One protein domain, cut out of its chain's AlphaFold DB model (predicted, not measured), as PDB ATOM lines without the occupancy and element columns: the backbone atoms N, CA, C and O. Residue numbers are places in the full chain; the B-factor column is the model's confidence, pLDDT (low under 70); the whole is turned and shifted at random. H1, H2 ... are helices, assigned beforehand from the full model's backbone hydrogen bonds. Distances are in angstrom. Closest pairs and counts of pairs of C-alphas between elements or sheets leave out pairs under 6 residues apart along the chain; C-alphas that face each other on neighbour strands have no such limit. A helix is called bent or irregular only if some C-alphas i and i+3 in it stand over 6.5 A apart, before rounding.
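What this domain is: This is residues 6 to 132 of the 135 residues of an uncharacterized protein of Okeania sp. SIO2C9 (UniProt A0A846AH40). One very long helix, H1, sticks out as an arm with residues 6 to 34, and its later part packs on a compact head in which H2, H3 and H4 stand at steep angles to one another. The last residues of H4, 126 to 132, stick out from the head as a second, shorter arm. The printed part has 127 residues, with four named helices in the order H1, H2, H3, H4 and no named strand, all helix in class. It is extended, with a radius of gyration of the C-alphas of 22.5 A and spans of 82 by 37 by 20 A.

How they stand to each other: H1, residues 6 to 57, touches H3, residues 84 to 105, with residues 39 to 49 alone, about perpendicular at 84 degrees; the closest C-alphas, of Leu 43 and Ala 93, are 4.3 A apart. With residues 50 to 57 alone H1 touches H2, residues 66 to 82, closest at the C-alphas of Leu 57 and Leu 72, 6.8 A. H2 touches H4, residues 111 to 132, the same way at a steep tilt of 43 degrees, closest at the C-alphas of Ala 73 and Thr 114, 4.7 A. H3 and H4 form a helical hairpin, closest at the C-alphas of Lys 103 and Ser 111, 5.3 A. Every O i to N i+4 pair is within hydrogen-bond range in H2, against 45 of 48 in H1, 15 of 18 in H3 and 14 of 18 in H4.

Where its parts are: H1 runs 76.8 A from C-alpha 6 at (197.866, 99.285, 201.689); H2 measures 24.8 A. H3, 20.6 A, is irregular, with C-alphas 96 and 99 9.4 A apart and a kink of 117 degrees near residue 98. H4, 32.3 A, ends at C-alpha 132 at (138.243, 91.856, 228.310).

The domain as a whole: The C-alphas farthest apart, of Ala 6 and Thr 64, are 83.1 A apart. The printed part has no cut, and no link is long. Residues 6 to 32, 34 to 35 and 129 to 132 have pLDDT under 70.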
ATOM      1  N   ALA A   6     198.749  98.160 201.352       50.59
ATOM      2  CA  ALA A   6     197.866  99.285 201.689       50.59
ATOM      3  C   ALA A   6     196.844  99.639 200.585       50.59
ATOM      4  O   ALA A   6     195.805 100.236 200.876       50.59
ATOM      5  N   LEU A   7     197.099  99.258 199.325       49.97
ATOM      6  CA  LEU A   7     196.204  99.547 198.194       49.97
ATOM      7  C   LEU A   7     195.005  98.581 198.128       49.97
ATOM      8  O   LEU A   7     193.964  98.910 197.559       49.97
ATOM      9  N   ASN A   8     195.127  97.406 198.750       57.72
ATOM     10  CA  ASN A   8     194.117  96.353 198.671       57.72
ATOM     11  C   ASN A   8     192.999  96.566 199.706       57.72
ATOM     12  O   ASN A   8     191.819  96.533 199.373       57.72
ATOM     13  N   ILE A   9     193.354  96.901 200.950       53.78
ATOM     14  CA  ILE A   9     192.381  97.054 202.047       53.78
ATOM     15  C   ILE A   9     191.420  98.225 201.794       53.78
ATOM     16  O   ILE A   9     190.208  98.076 201.943       53.78
ATOM     17  N   ARG A  10     191.931  99.379 201.347       55.25
ATOM     18  CA  ARG A  10     191.092 100.558 201.067       55.25
ATOM     19  C   ARG A  10     190.125 100.322 199.903       55.25
ATOM     20  O   ARG A  10     188.992 100.796 199.943       55.25
ATOM     21  N   THR A  11     190.553  99.555 198.902       59.75
ATOM     22  CA  THR A  11     189.719  99.184 197.751       59.75
ATOM     23  C   THR A  11     188.609  98.214 198.163       59.75
ATOM     24  O   THR A  11     187.450  98.446 197.822       59.75
ATOM     25  N   TYR A  12     188.912  97.195 198.977       57.06
ATOM     26  CA  TYR A  12     187.894  96.277 199.501       57.06
ATOM     27  C   TYR A  12     186.878  96.969 200.412       57.06
ATOM     28  O   TYR A  12     185.688  96.689 200.295       57.06
ATOM     29  N   ILE A  13     187.309  97.904 201.267       63.31
ATOM     30  CA  ILE A  13     186.396  98.677 202.124       63.31
ATOM     31  C   ILE A  13     185.421  99.502 201.275       63.31
ATOM     32  O   ILE A  13     184.221  99.471 201.533       63.31
ATOM     33  N   ASN A  14     185.898 100.184 200.228       65.50
ATOM     34  CA  ASN A  14     185.025 100.965 199.348       65.50
ATOM     35  C   ASN A  14     184.023 100.082 198.583       65.50
ATOM     36  O   ASN A  14     182.855 100.448 198.476       65.50
ATOM     37  N   LEU A  15     184.438  98.907 198.096       66.62
ATOM     38  CA  LEU A  15     183.536  97.963 197.424       66.62
ATOM     39  C   LEU A  15     182.496  97.363 198.384       66.62
ATOM     40  O   LEU A  15     181.325  97.248 198.022       66.62
ATOM     41  N   LEU A  16     182.894  97.037 199.619       66.81
ATOM     42  CA  LEU A  16     181.982  96.571 200.666       66.81
ATOM     43  C   LEU A  16     180.952  97.646 201.028       66.81
ATOM     44  O   LEU A  16     179.766  97.336 201.057       66.81
ATOM     45  N   LEU A  17     181.376  98.898 201.228       61.50
ATOM     46  CA  LEU A  17     180.476 100.006 201.567       61.50
ATOM     47  C   LEU A  17     179.496 100.343 200.433       61.50
ATOM     48  O   LEU A  17     178.320 100.593 200.701       61.50
ATOM     49  N   LEU A  18     179.936 100.309 199.172       61.25
ATOM     50  CA  LEU A  18     179.053 100.521 198.017       61.25
ATOM     51  C   LEU A  18     178.015  99.393 197.895       61.25
ATOM     52  O   LEU A  18     176.828  99.664 197.726       61.25
ATOM     53  N   PHE A  19     178.428  98.135 198.076       62.16
ATOM     54  CA  PHE A  19     177.537  96.975 197.979       62.16
ATOM     55  C   PHE A  19     176.561  96.839 199.157       62.16
ATOM     56  O   PHE A  19     175.465  96.290 199.003       62.16
ATOM     57  N   THR A  20     176.935  97.303 200.353       54.97
ATOM     58  CA  THR A  20     176.004  97.359 201.487       54.97
ATOM     59  C   THR A  20     174.998  98.486 201.314       54.97
ATOM     60  O   THR A  20     173.815  98.244 201.517       54.97
ATOM     61  N   THR A  21     175.441  99.673 200.886       58.84
ATOM     62  CA  THR A  21     174.577 100.860 200.756       58.84
ATOM     63  C   THR A  21     173.512 100.678 199.678       58.84
ATOM     64  O   THR A  21     172.348 101.013 199.903       58.84
ATOM     65  N   ASP A  22     173.878 100.104 198.531       60.25
ATOM     66  CA  ASP A  22     172.952  99.861 197.422       60.25
ATOM     67  C   ASP A  22     171.870  98.838 197.814       60.25
ATOM     68  O   ASP A  22     170.673  99.121 197.781       60.25
ATOM     69  N   ARG A  23     172.277  97.686 198.369       63.91
ATOM     70  CA  ARG A  23     171.334  96.644 198.817       63.91
ATOM     71  C   ARG A  23     170.433  97.086 199.964       63.91
ATOM     72  O   ARG A  23     169.290  96.640 200.024       63.91
ATOM     73  N   THR A  24     170.905  97.920 200.892       62.03
ATOM     74  CA  THR A  24     170.019  98.478 201.923       62.03
ATOM     75  C   THR A  24     169.026  99.449 201.302       62.03
ATOM     76  O   THR A  24     167.833  99.324 201.555       62.03
ATOM     77  N   THR A  25     169.493 100.359 200.446       62.50
ATOM     78  CA  THR A  25     168.654 101.385 199.812       62.50
ATOM     79  C   THR A  25     167.555 100.763 198.955       62.50
ATOM     80  O   THR A  25     166.392 101.131 199.100       62.50
ATOM     81  N   GLU A  26     167.884  99.770 198.128       65.81
ATOM     82  CA  GLU A  26     166.901  99.075 197.293       65.81
ATOM     83  C   GLU A  26     165.875  98.304 198.131       65.81
ATOM     84  O   GLU A  26     164.675  98.402 197.880       65.81
ATOM     85  N   ARG A  27     166.295  97.634 199.213       64.06
ATOM     86  CA  ARG A  27     165.359  96.959 200.128       64.06
ATOM     87  C   ARG A  27     164.415  97.938 200.824       64.06
ATOM     88  O   ARG A  27     163.225  97.647 200.927       64.06
ATOM     89  N   PHE A  28     164.916  99.087 201.278       67.75
ATOM     90  CA  PHE A  28     164.072 100.124 201.875       67.75
ATOM     91  C   PHE A  28     163.069 100.687 200.861       67.75
ATOM     92  O   PHE A  28     161.892 100.809 201.194       67.75
ATOM     93  N   LYS A  29     163.487 100.943 199.612       66.69
ATOM     94  CA  LYS A  29     162.585 101.373 198.530       66.69
ATOM     95  C   LYS A  29     161.509 100.331 198.222       66.69
ATOM     96  O   LYS A  29     160.342 100.690 198.108       66.69
ATOM     97  N   THR A  30     161.862  99.047 198.116       64.75
ATOM     98  CA  THR A  30     160.887  97.976 197.844       64.75
ATOM     99  C   THR A  30     159.868  97.838 198.975       64.75
ATOM    100  O   THR A  30     158.674  97.753 198.703       64.75
ATOM    101  N   ILE A  31     160.311  97.865 200.237       67.62
ATOM    102  CA  ILE A  31     159.416  97.781 201.403       67.62
ATOM    103  C   ILE A  31     158.496  99.005 201.464       67.62
ATOM    104  O   ILE A  31     157.288  98.857 201.628       67.62
ATOM    105  N   GLN A  32     159.041 100.209 201.267       66.25
ATOM    106  CA  GLN A  32     158.242 101.433 201.232       66.25
ATOM    107  C   GLN A  32     157.217 101.405 200.089       66.25
ATOM    108  O   GLN A  32     156.054 101.742 200.303       66.25
ATOM    109  N   SER A  33     157.618 100.965 198.892       74.19
ATOM    110  CA  SER A  33     156.727 100.834 197.734       74.19
ATOM    111  C   SER A  33     155.615  99.814 197.974       74.19
ATOM    112  O   SER A  33     154.474 100.064 197.589       74.19
ATOM    113  N   TYR A  34     155.927  98.676 198.600       67.31
ATOM    114  CA  TYR A  34     154.938  97.652 198.931       67.31
ATOM    115  C   TYR A  34     153.926  98.175 199.952       67.31
ATOM    116  O   TYR A  34     152.726  98.097 199.701       67.31
ATOM    117  N   ASN A  35     154.402  98.788 201.038       68.88
ATOM    118  CA  ASN A  35     153.538  99.373 202.064       68.88
ATOM    119  C   ASN A  35     152.637 100.458 201.469       68.88
ATOM    120  O   ASN A  35     151.426 100.407 201.640       68.88
ATOM    121  N   THR A  36     153.194 101.350 200.644       74.31
ATOM    122  CA  THR A  36     152.415 102.404 199.973       74.31
ATOM    123  C   THR A  36     151.349 101.819 199.035       74.31
ATOM    124  O   THR A  36     150.253 102.364 198.926       74.31
ATOM    125  N   SER A  37     151.646 100.720 198.332       79.75
ATOM    126  CA  SER A  37     150.673 100.045 197.461       79.75
ATOM    127  C   SER A  37     149.570  99.361 198.267       79.75
ATOM    128  O   SER A  37     148.399  99.476 197.911       79.75
ATOM    129  N   TYR A  38     149.934  98.670 199.347       80.88
ATOM    130  CA  TYR A  38     149.002  97.988 200.239       80.88
ATOM    131  C   TYR A  38     148.054  98.976 200.927       80.88
ATOM    132  O   TYR A  38     146.844  98.770 200.953       80.88
ATOM    133  N   GLU A  39     148.581 100.087 201.430       85.19
ATOM    134  CA  GLU A  39     147.804 101.152 202.067       85.19
ATOM    135  C   GLU A  39     146.822 101.804 201.087       85.19
ATOM    136  O   GLU A  39     145.637 101.939 201.394       85.19
ATOM    137  N   LYS A  40     147.283 102.139 199.873       86.50
ATOM    138  CA  LYS A  40     146.420 102.680 198.810       86.50
ATOM    139  C   LYS A  40     145.326 101.702 198.400       86.50
ATOM    140  O   LYS A  40     144.200 102.127 198.157       86.50
ATOM    141  N   GLN A  41     145.648 100.413 198.328       90.19
ATOM    142  CA  GLN A  41     144.672  99.376 198.022       90.19
ATOM    143  C   GLN A  41     143.603  99.288 199.116       90.19
ATOM    144  O   GLN A  41     142.423  99.344 198.796       90.19
ATOM    145  N   ASN A  42     143.990  99.229 200.395       92.94
ATOM    146  CA  ASN A  42     143.025  99.175 201.498       92.94
ATOM    147  C   ASN A  42     142.160 100.438 201.577       92.94
ATOM    148  O   ASN A  42     140.972 100.330 201.855       92.94
ATOM    149  N   LEU A  43     142.722 101.618 201.293       94.56
ATOM    150  CA  LEU A  43     141.949 102.857 201.189       94.56
ATOM    151  C   LEU A  43     140.892 102.774 200.083       94.56
ATOM    152  O   LEU A  43     139.730 103.089 200.327       94.56
ATOM    153  N   ALA A  44     141.285 102.341 198.883       95.12
ATOM    154  CA  ALA A  44     140.377 102.227 197.748       95.12
ATOM    155  C   ALA A  44     139.294 101.159 197.975       95.12
ATOM    156  O   ALA A  44     138.126 101.408 197.689       95.12
ATOM    157  N   GLU A  45     139.667  99.999 198.523       96.62
ATOM    158  CA  GLU A  45     138.739  98.912 198.851       96.62
ATOM    159  C   GLU A  45     137.757  99.332 199.952       96.62
ATOM    160  O   GLU A  45     136.550  99.209 199.764       96.62
ATOM    161  N   ALA A  46     138.247  99.920 201.051       97.06
ATOM    162  CA  ALA A  46     137.386 100.428 202.117       97.06
ATOM    163  C   ALA A  46     136.414 101.493 201.596       97.06
ATOM    164  O   ALA A  46     135.231 101.457 201.918       97.06
ATOM    165  N   ALA A  47     136.893 102.433 200.777       97.56
ATOM    166  CA  ALA A  47     136.048 103.479 200.218       97.56
ATOM    167  C   ALA A  47     134.957 102.915 199.299       97.56
ATOM    168  O   ALA A  47     133.813 103.355 199.388       97.56
ATOM    169  N   ALA A  48     135.299 101.943 198.450       98.06
ATOM    170  CA  ALA A  48     134.347 101.301 197.550       98.06
ATOM    171  C   ALA A  48     133.272 100.520 198.319       98.06
ATOM    172  O   ALA A  48     132.088 100.699 198.055       98.06
ATOM    173  N   GLU A  49     133.666  99.717 199.309       98.12
ATOM    174  CA  GLU A  49     132.721  98.944 200.121       98.12
ATOM    175  C   GLU A  49     131.821  99.840 200.981       98.12
ATOM    176  O   GLU A  49     130.622  99.592 201.087       98.12
ATOM    177  N   ILE A  50     132.365 100.914 201.569       98.06
ATOM    178  CA  ILE A  50     131.557 101.890 202.315       98.06
ATOM    179  C   ILE A  50     130.596 102.608 201.372       98.06
ATOM    180  O   ILE A  50     129.442 102.817 201.729       98.06
ATOM    181  N   GLN A  51     131.039 102.983 200.171       98.38
ATOM    182  CA  GLN A  51     130.158 103.604 199.190       98.38
ATOM    183  C   GLN A  51     128.998 102.674 198.818       98.38
ATOM    184  O   GLN A  51     127.850 103.108 198.862       98.38
ATOM    185  N   GLU A  52     129.280 101.407 198.511       98.25
ATOM    186  CA  GLU A  52     128.248 100.418 198.191       98.25
ATOM    187  C   GLU A  52     127.270 100.230 199.358       98.25
ATOM    188  O   GLU A  52     126.056 100.240 199.160       98.25
ATOM    189  N   LEU A  53     127.778 100.145 200.590       98.31
ATOM    190  CA  LEU A  53     126.945 100.058 201.788       98.31
ATOM    191  C   LEU A  53     126.020 101.276 201.932       98.31
ATOM    192  O   LEU A  53     124.833 101.126 202.215       98.31
ATOM    193  N   LEU A  54     126.534 102.488 201.706       98.00
ATOM    194  CA  LEU A  54     125.728 103.708 201.766       98.00
ATOM    195  C   LEU A  54     124.657 103.743 200.667       98.00
ATOM    196  O   LEU A  54     123.528 104.153 200.937       98.00
ATOM    197  N   GLU A  55     124.975 103.285 199.456       97.69
ATOM    198  CA  GLU A  55     124.018 103.176 198.349       97.69
ATOM    199  C   GLU A  55     122.894 102.175 198.663       97.69
ATOM    200  O   GLU A  55     121.722 102.454 198.386       97.69
ATOM    201  N   GLN A  56     123.237 101.040 199.283       97.88
ATOM    202  CA  GLN A  56     122.283 100.022 199.728       97.88
ATOM    203  C   GLN A  56     121.369 100.552 200.838       97.88
ATOM    204  O   GLN A  56     120.146 100.460 200.723       97.88
ATOM    205  N   LEU A  57     121.937 101.160 201.883       97.62
ATOM    206  CA  LEU A  57     121.163 101.708 203.000       97.62
ATOM    207  C   LEU A  57     120.267 102.874 202.562       97.62
ATOM    208  O   LEU A  57     119.141 102.997 203.040       97.62
ATOM    209  N   SER A  58     120.701 103.680 201.590       95.81
ATOM    210  CA  SER A  58     119.900 104.793 201.056       95.81
ATOM    211  C   SER A  58     118.614 104.345 200.344       95.81
ATOM    212  O   SER A  58     117.759 105.178 200.051       95.81
ATOM    213  N   GLN A  59     118.437 103.046 200.064       96.56
ATOM    214  CA  GLN A  59     117.175 102.519 199.527       96.56
ATOM    215  C   GLN A  59     116.071 102.423 200.587       96.56
ATOM    216  O   GLN A  59     114.889 102.440 200.244       96.56
ATOM    217  N   THR A  60     116.439 102.293 201.865       95.75
ATOM    218  CA  THR A  60     115.494 102.052 202.967       95.75
ATOM    219  C   THR A  60     115.525 103.134 204.038       95.75
ATOM    220  O   THR A  60     114.524 103.323 204.727       95.75
ATOM    221  N   TYR A  61     116.637 103.856 204.170       94.31
ATOM    222  CA  TYR A  61     116.787 104.968 205.101       94.31
ATOM    223  C   TYR A  61     116.581 106.293 204.356       94.31
ATOM    224  O   TYR A  61     117.268 106.546 203.364       94.31
ATOM    225  N   PRO A  62     115.649 107.157 204.801       94.12
ATOM    226  CA  PRO A  62     115.538 108.499 204.248       94.12
ATOM    227  C   PRO A  62     116.823 109.291 204.528       94.12
ATOM    228  O   PRO A  62     117.568 108.994 205.456       94.12
ATOM    229  N   THR A  63     117.097 110.312 203.718       95.56
ATOM    230  CA  THR A  63     118.292 111.167 203.869       95.56
ATOM    231  C   THR A  63     117.954 112.649 203.690       95.56
ATOM    232  O   THR A  63     118.799 113.448 203.274       95.56
ATOM    233  N   THR A  64     116.695 113.018 203.943       95.81
ATOM    234  CA  THR A  64     116.141 114.355 203.673       95.81
ATOM    235  C   THR A  64     116.568 115.353 204.739       95.81
ATOM    236  O   THR A  64     116.811 116.522 204.439       95.81
ATOM    237  N   THR A  65     116.664 114.901 205.987       97.25
ATOM    238  CA  THR A  65     117.094 115.715 207.126       97.25
ATOM    239  C   THR A  65     118.460 115.278 207.635       97.25
ATOM    240  O   THR A  65     118.859 114.126 207.482       97.25
ATOM    241  N   GLU A  66     119.166 116.186 208.308       96.06
ATOM    242  CA  GLU A  66     120.451 115.876 208.945       96.06
ATOM    243  C   GLU A  66     120.340 114.712 209.947       96.06
ATOM    244  O   GLU A  66     121.208 113.845 209.985       96.06
ATOM    245  N   LYS A  67     119.236 114.631 210.704       96.88
ATOM    246  CA  LYS A  67     118.990 113.523 211.640       96.88
ATOM    247  C   LYS A  67     118.949 112.176 210.921       96.88
ATOM    248  O   LYS A  67     119.592 111.234 211.363       96.88
ATOM    249  N   GLU A  68     118.223 112.105 209.812       97.50
ATOM    250  CA  GLU A  68     118.094 110.879 209.020       97.50
ATOM    251  C   GLU A  68     119.438 110.467 208.391       97.50
ATOM    252  O   GLU A  68     119.789 109.292 208.359       97.50
ATOM    253  N   GLN A  69     120.247 111.440 207.962       97.56
ATOM    254  CA  GLN A  69     121.597 111.187 207.448       97.56
ATOM    255  C   GLN A  69     122.531 110.616 208.522       97.56
ATOM    256  O   GLN A  69     123.327 109.720 208.235       97.56
ATOM    257  N   ILE A  70     122.435 111.123 209.753       97.56
ATOM    258  CA  ILE A  70     123.183 110.595 210.899       97.56
ATOM    259  C   ILE A  70     122.706 109.180 211.243       97.56
ATOM    260  O   ILE A  70     123.544 108.322 211.494       97.56
ATOM    261  N   GLU A  71     121.397 108.913 211.219       97.88
ATOM    262  CA  GLU A  71     120.845 107.568 211.447       97.88
ATOM    263  C   GLU A  71     121.383 106.554 210.429       97.88
ATOM    264  O   GLU A  71     121.870 105.497 210.825       97.88
ATOM    265  N   LEU A  72     121.400 106.900 209.137       98.12
ATOM    266  CA  LEU A  72     121.999 106.058 208.097       98.12
ATOM    267  C   LEU A  72     123.498 105.827 208.348       98.12
ATOM    268  O   LEU A  72     123.985 104.706 208.226       98.12
ATOM    269  N   ALA A  73     124.242 106.871 208.722       97.88
ATOM    270  CA  ALA A  73     125.668 106.760 209.029       97.88
ATOM    271  C   ALA A  73     125.954 105.880 210.260       97.88
ATOM    272  O   ALA A  73     126.967 105.178 210.278       97.88
ATOM    273  N   VAL A  74     125.079 105.911 211.269       98.00
ATOM    274  CA  VAL A  74     125.135 105.023 212.437       98.00
ATOM    275  C   VAL A  74     124.878 103.578 212.024       98.00
ATOM    276  O   VAL A  74     125.689 102.717 212.349       98.00
ATOM    277  N   GLU A  75     123.842 103.320 211.225       98.25
ATOM    278  CA  GLU A  75     123.574 101.972 210.710       98.25
ATOM    279  C   GLU A  75     124.755 101.440 209.883       98.25
ATOM    280  O   GLU A  75     125.180 100.300 210.044       98.25
ATOM    281  N   ALA A  76     125.361 102.286 209.041       98.12
ATOM    282  CA  ALA A  76     126.555 101.911 208.293       98.12
ATOM    283  C   ALA A  76     127.712 101.503 209.225       98.12
ATOM    284  O   ALA A  76     128.428 100.545 208.934       98.12
ATOM    285  N   ALA A  77     127.895 102.197 210.353       97.69
ATOM    286  CA  ALA A  77     128.906 101.840 211.344       97.69
ATOM    287  C   ALA A  77     128.612 100.491 212.017       97.69
ATOM    288  O   ALA A  77     129.535  99.686 212.181       97.69
ATOM    289  N   ASP A  78     127.348 100.208 212.335       96.94
ATOM    290  CA  ASP A  78     126.920  98.927 212.902       96.94
ATOM    291  C   ASP A  78     127.131  97.764 211.920       96.94
ATOM    292  O   ASP A  78     127.636  96.704 212.301       96.94
ATOM    293  N   GLU A  79     126.816  97.950 210.637       97.75
ATOM    294  CA  GLU A  79     127.064  96.946 209.595       97.75
ATOM    295  C   GLU A  79     128.567  96.706 209.373       97.75
ATOM    296  O   GLU A  79     129.020  95.560 209.275       97.75
ATOM    297  N   ILE A  80     129.380  97.766 209.398       97.31
ATOM    298  CA  ILE A  80     130.844  97.645 209.339       97.31
ATOM    299  C   ILE A  80     131.382  96.905 210.566       97.31
ATOM    300  O   ILE A  80     132.283  96.080 210.427       97.31
ATOM    301  N   GLN A  81     130.834  97.137 211.762       95.25
ATOM    302  CA  GLN A  81     131.251  96.422 212.969       95.25
ATOM    303  C   GLN A  81     131.049  94.908 212.844       95.25
ATOM    304  O   GLN A  81     131.887  94.141 213.331       95.25
ATOM    305  N   LYS A  82     129.956  94.484 212.199       95.56
ATOM    306  CA  LYS A  82     129.608  93.073 211.964       95.56
ATOM    307  C   LYS A  82     130.462  92.433 210.863       95.56
ATOM    308  O   LYS A  82     130.596  91.210 210.842       95.56
ATOM    309  N   ASN A  83     131.069  93.230 209.979       96.25
ATOM    310  CA  ASN A  83     131.957  92.769 208.913       96.25
ATOM    311  C   ASN A  83     133.445  92.922 209.310       96.25
ATOM    312  O   ASN A  83     134.034  93.994 209.133       96.25
ATOM    313  N   PRO A  84     134.112  91.854 209.794       93.81
ATOM    314  CA  PRO A  84     135.489  91.947 210.284       93.81
ATOM    315  C   PRO A  84     136.494  92.353 209.197       93.81
ATOM    316  O   PRO A  84     137.479  93.032 209.495       93.81
ATOM    317  N   THR A  85     136.253  91.974 207.938       95.50
ATOM    318  CA  THR A  85     137.130  92.323 206.815       95.50
ATOM    319  C   THR A  85     137.058  93.816 206.516       95.50
ATOM    320  O   THR A  85     138.097  94.480 206.483       95.50
ATOM    321  N   LEU A  86     135.848  94.364 206.374       96.81
ATOM    322  CA  LEU A  86     135.655  95.789 206.105       96.81
ATOM    323  C   LEU A  86     136.123  96.652 207.282       96.81
ATOM    324  O   LEU A  86     136.820  97.645 207.078       96.81
ATOM    325  N   LYS A  87     135.851  96.233 208.522       95.50
ATOM    326  CA  LYS A  87     136.376  96.891 209.725       95.50
ATOM    327  C   LYS A  87     137.904  96.984 209.711       95.50
ATOM    328  O   LYS A  87     138.458  98.047 209.985       95.50
ATOM    329  N   SER A  88     138.597  95.895 209.366       93.62
ATOM    330  CA  SER A  88     140.062  95.890 209.269       93.62
ATOM    331  C   SER A  88     140.567  96.832 208.173       93.62
ATOM    332  O   SER A  88     141.502  97.597 208.410       93.62
ATOM    333  N   ARG A  89     139.948  96.805 206.987       94.69
ATOM    334  CA  ARG A  89     140.296  97.699 205.871       94.69
ATOM    335  C   ARG A  89     140.101  99.165 206.239       94.69
ATOM    336  O   ARG A  89     140.985  99.972 205.976       94.69
ATOM    337  N   LEU A  90     138.996  99.494 206.910       95.75
ATOM    338  CA  LEU A  90     138.708 100.833 207.421       95.75
ATOM    339  C   LEU A  90     139.794 101.320 208.390       95.75
ATOM    340  O   LEU A  90     140.278 102.442 208.248       95.75
ATOM    341  N   ILE A  91     140.217 100.482 209.342       93.25
ATOM    342  CA  ILE A  91     141.294 100.821 210.287       93.25
ATOM    343  C   ILE A  91     142.601 101.112 209.538       93.25
ATOM    344  O   ILE A  91     143.259 102.116 209.816       93.25
ATOM    345  N   ILE A  92     142.968 100.267 208.569       91.69
ATOM    346  CA  ILE A  92     144.180 100.453 207.755       91.69
ATOM    347  C   ILE A  92     144.081 101.742 206.932       91.69
ATOM    348  O   ILE A  92     145.005 102.555 206.953       91.69
ATOM    349  N   ALA A  93     142.951 101.962 206.259       93.19
ATOM    350  CA  ALA A  93     142.691 103.144 205.446       93.19
ATOM    351  C   ALA A  93     142.797 104.438 206.263       93.19
ATOM    352  O   ALA A  93     143.435 105.393 205.825       93.19
ATOM    353  N   LEU A  94     142.232 104.462 207.471       92.12
ATOM    354  CA  LEU A  94     142.304 105.621 208.361       92.12
ATOM    355  C   LEU A  94     143.693 105.825 208.962       92.12
ATOM    356  O   LEU A  94     144.105 106.968 209.139       92.12
ATOM    357  N   THR A  95     144.430 104.751 209.240       89.00
ATOM    358  CA  THR A  95     145.797 104.844 209.776       89.00
ATOM    359  C   THR A  95     146.779 105.360 208.722       89.00
ATOM    360  O   THR A  95     147.651 106.164 209.043       89.00
ATOM    361  N   ALA A  96     146.636 104.924 207.468       84.44
ATOM    362  CA  ALA A  96     147.567 105.264 206.395       84.44
ATOM    363  C   ALA A  96     147.173 106.521 205.602       84.44
ATOM    364  O   ALA A  96     148.024 107.342 205.271       84.44
ATOM    365  N   GLY A  97     145.884 106.669 205.282       82.69
ATOM    366  CA  GLY A  97     145.357 107.783 204.490       82.69
ATOM    367  C   GLY A  97     144.786 108.930 205.325       82.69
ATOM    368  O   GLY A  97     144.726 110.064 204.854       82.69
ATOM    369  N   GLY A  98     144.379 108.664 206.567       91.62
ATOM    370  CA  GLY A  98     143.649 109.628 207.387       91.62
ATOM    371  C   GLY A  98     142.190 109.811 206.956       91.62
ATOM    372  O   GLY A  98     141.729 109.282 205.941       91.62
ATOM    373  N   MET A  99     141.439 110.582 207.747       94.56
ATOM    374  CA  MET A  99     140.006 110.807 207.514       94.56
ATOM    375  C   MET A  99     139.727 111.509 206.184       94.56
ATOM    376  O   MET A  99     138.802 111.118 205.478       94.56
ATOM    377  N   GLU A 100     140.515 112.525 205.829       95.38
ATOM    378  CA  GLU A 100     140.268 113.317 204.618       95.38
ATOM    379  C   GLU A 100     140.455 112.487 203.343       95.38
ATOM    380  O   GLU A 100     139.585 112.504 202.477       95.38
ATOM    381  N   ALA A 101     141.500 111.656 203.267       94.06
ATOM    382  CA  ALA A 101     141.695 110.782 202.112       94.06
ATOM    383  C   ALA A 101     140.551 109.767 201.954       94.06
ATOM    384  O   ALA A 101     140.129 109.478 200.831       94.06
ATOM    385  N   LEU A 102     140.016 109.243 203.062       96.12
ATOM    386  CA  LEU A 102     138.868 108.337 203.024       96.12
ATOM    387  C   LEU A 102     137.592 109.059 202.566       96.12
ATOM    388  O   LEU A 102     136.903 108.556 201.679       96.12
ATOM    389  N   LYS A 103     137.311 110.258 203.095       96.62
ATOM    390  CA  LYS A 103     136.169 111.091 202.674       96.62
ATOM    391  C   LYS A 103     136.208 111.400 201.182       96.62
ATOM    392  O   LYS A 103     135.187 111.289 200.511       96.62
ATOM    393  N   GLU A 104     137.379 111.772 200.665       95.81
ATOM    394  CA  GLU A 104     137.572 112.082 199.247       95.81
ATOM    395  C   GLU A 104     137.441 110.847 198.352       95.81
ATOM    396  O   GLU A 104     137.030 110.962 197.192       95.81
ATOM    397  N   SER A 105     137.787 109.667 198.869       95.94
ATOM    398  CA  SER A 105     137.722 108.409 198.123       95.94
ATOM    399  C   SER A 105     136.292 107.873 198.003       95.94
ATOM    400  O   SER A 105     135.961 107.285 196.977       95.94
ATOM    401  N   ILE A 106     135.429 108.127 198.993       97.00
ATOM    402  CA  ILE A 106     134.014 107.724 198.981       97.00
ATOM    403  C   ILE A 106     133.203 108.716 198.136       97.00
ATOM    404  O   ILE A 106     133.009 109.871 198.524       97.00
ATOM    405  N   LYS A 107     132.672 108.282 196.986       96.25
ATOM    406  CA  LYS A 107     131.884 109.140 196.082       96.25
ATOM    407  C   LYS A 107     130.403 109.155 196.467       96.25
ATOM    408  O   LYS A 107     129.540 108.820 195.666       96.25
ATOM    409  N   HIS A 108     130.116 109.575 197.699       94.69
ATOM    410  CA  HIS A 108     128.759 109.638 198.249       94.69
ATOM    411  C   HIS A 108     128.505 110.974 198.975       94.69
ATOM    412  O   HIS A 108     129.396 111.430 199.695       94.69
ATOM    413  N   PRO A 109     127.307 111.592 198.872       94.38
ATOM    414  CA  PRO A 109     126.995 112.855 199.559       94.38
ATOM    415  C   PRO A 109     127.176 112.804 201.082       94.38
ATOM    416  O   PRO A 109     127.493 113.814 201.703       94.38
ATOM    417  N   LEU A 110     126.994 111.624 201.679       96.31
ATOM    418  CA  LEU A 110     127.116 111.419 203.125       96.31
ATOM    419  C   LEU A 110     128.533 111.053 203.587       96.31
ATOM    420  O   LEU A 110     128.722 110.816 204.775       96.31
ATOM    421  N   SER A 111     129.538 111.036 202.700       96.62
ATOM    422  CA  SER A 111     130.891 110.560 203.033       96.62
ATOM    423  C   SER A 111     131.489 111.247 204.266       96.62
ATOM    424  O   SER A 111     132.038 110.579 205.139       96.62
ATOM    425  N   SER A 112     131.336 112.569 204.384       96.94
ATOM    426  CA  SER A 112     131.849 113.333 205.526       96.94
ATOM    427  C   SER A 112     131.189 112.920 206.845       96.94
ATOM    428  O   SER A 112     131.887 112.663 207.827       96.94
ATOM    429  N   ILE A 113     129.857 112.799 206.858       97.12
ATOM    430  CA  ILE A 113     129.087 112.402 208.045       97.12
ATOM    431  C   ILE A 113     129.460 110.972 208.441       97.12
ATOM    432  O   ILE A 113     129.836 110.736 209.589       97.12
ATOM    433  N   THR A 114     129.447 110.040 207.485       97.56
ATOM    434  CA  THR A 114     129.780 108.632 207.722       97.56
ATOM    435  C   THR A 114     131.191 108.469 208.271       97.56
ATOM    436  O   THR A 114     131.368 107.815 209.292       97.56
ATOM    437  N   VAL A 115     132.205 109.101 207.669       97.56
ATOM    438  CA  VAL A 115     133.590 108.979 208.157       97.56
ATOM    439  C   VAL A 115     133.751 109.561 209.565       97.56
ATOM    440  O   VAL A 115     134.483 108.992 210.373       97.56
ATOM    441  N   ASN A 116     133.056 110.654 209.897       96.38
ATOM    442  CA  ASN A 116     133.094 111.215 211.249       96.38
ATOM    443  C   ASN A 116     132.462 110.267 212.282       96.38
ATOM    444  O   ASN A 116     133.030 110.075 213.357       96.38
ATOM    445  N   VAL A 117     131.326 109.642 211.953       97.19
ATOM    446  CA  VAL A 117     130.685 108.632 212.814       97.19
ATOM    447  C   VAL A 117     131.595 107.416 212.985       97.19
ATOM    448  O   VAL A 117     131.852 106.997 214.112       97.19
ATOM    449  N   LEU A 118     132.172 106.900 211.898       96.75
ATOM    450  CA  LEU A 118     133.102 105.768 211.946       96.75
ATOM    451  C   LEU A 118     134.329 106.056 212.818       96.75
ATOM    452  O   LEU A 118     134.755 105.193 213.584       96.75
ATOM    453  N   ALA A 119     134.875 107.273 212.756       93.31
ATOM    454  CA  ALA A 119     135.985 107.686 213.611       93.31
ATOM    455  C   ALA A 119     135.623 107.670 215.106       93.31
ATOM    456  O   ALA A 119     136.467 107.315 215.929       93.31
ATOM    457  N   ALA A 120     134.381 108.012 215.466       92.81
ATOM    458  CA  ALA A 120     133.900 107.906 216.843       92.81
ATOM    459  C   ALA A 120     133.740 106.437 217.276       92.81
ATOM    460  O   ALA A 120     134.212 106.054 218.346       92.81
ATOM    461  N   TYR A 121     133.158 105.593 216.420       93.31
ATOM    462  CA  TYR A 121     132.981 104.159 216.689       93.31
ATOM    463  C   TYR A 121     134.310 103.423 216.857       93.31
ATOM    464  O   TYR A 121     134.425 102.531 217.690       93.31
ATOM    465  N   LEU A 122     135.343 103.815 216.112       90.00
ATOM    466  CA  LEU A 122     136.675 103.229 216.243       90.00
ATOM    467  C   LEU A 122     137.256 103.382 217.648       90.00
ATOM    468  O   LEU A 122     137.884 102.444 218.138       90.00
ATOM    469  N   GLN A 123     137.010 104.515 218.308       85.50
ATOM    470  CA  GLN A 123     137.451 104.735 219.688       85.50
ATOM    471  C   GLN A 123     136.753 103.756 220.646       85.50
ATOM    472  O   GLN A 123     137.395 103.164 221.512       85.50
ATOM    473  N   GLU A 124     135.457 103.517 220.436       87.56
ATOM    474  CA  GLU A 124     134.664 102.568 221.223       87.56
ATOM    475  C   GLU A 124     135.078 101.107 220.964       87.56
ATOM    476  O   GLU A 124     135.261 100.309 221.889       87.56
ATOM    477  N   TRP A 125     135.310 100.744 219.699       87.50
ATOM    478  CA  TRP A 125     135.795  99.414 219.321       87.50
ATOM    479  C   TRP A 125     137.173  99.112 219.906       87.50
ATOM    480  O   TRP A 125     137.444  97.968 220.254       87.50
ATOM    481  N   GLN A 126     138.043 100.115 220.021       81.12
ATOM    482  CA  GLN A 126     139.346  99.953 220.661       81.12
ATOM    483  C   GLN A 126     139.202  99.743 222.170       81.12
ATOM    484  O   GLN A 126     139.795  98.812 222.715       81.12
ATOM    485  N   LYS A 127     138.360 100.540 222.835       80.25
ATOM    486  CA  LYS A 127     138.126 100.435 224.280       80.25
ATOM    487  C   LYS A 127     137.543  99.076 224.688       80.25
ATOM    488  O   LYS A 127     138.054  98.436 225.606       80.25
ATOM    489  N   SER A 128     136.530  98.597 223.966       75.06
ATOM    490  CA  SER A 128     135.890  97.300 224.245       75.06
ATOM    491  C   SER A 128     136.833  96.099 224.082       75.06
ATOM    492  O   SER A 128     136.654  95.087 224.754       75.06
ATOM    493  N   THR A 129     137.884  96.199 223.256       64.88
ATOM    494  CA  THR A 129     138.902  95.134 223.157       64.88
ATOM    495  C   THR A 129     139.879  95.101 224.335       64.88
ATOM    496  O   THR A 129     140.429  94.043 224.628       64.88
ATOM    497  N   THR A 130     140.073  96.218 225.045       60.78
ATOM    498  CA  THR A 130     141.011  96.319 226.180       60.78
ATOM    499  C   THR A 130     140.411  95.942 227.537       60.78
ATOM    500  O   THR A 130     141.157  95.592 228.440       60.78
ATOM    501  N   GLU A 131     139.084  95.956 227.678       59.12
ATOM    502  CA  GLU A 131     138.384  95.693 228.952       59.12
ATOM    503  C   GLU A 131     138.127  94.188 229.202       59.12
ATOM    504  O   GLU A 131     137.720  93.790 230.285       59.12
ATOM    505  N   SER A 132     138.424  93.321 228.223       56.41
ATOM    506  CA  SER A 132     138.243  91.856 228.310       56.41
ATOM    507  C   SER A 132     139.436  91.082 228.903       56.41
ATOM    508  O   SER A 132     139.476  89.856 228.816       56.41
TER     509      SER A 132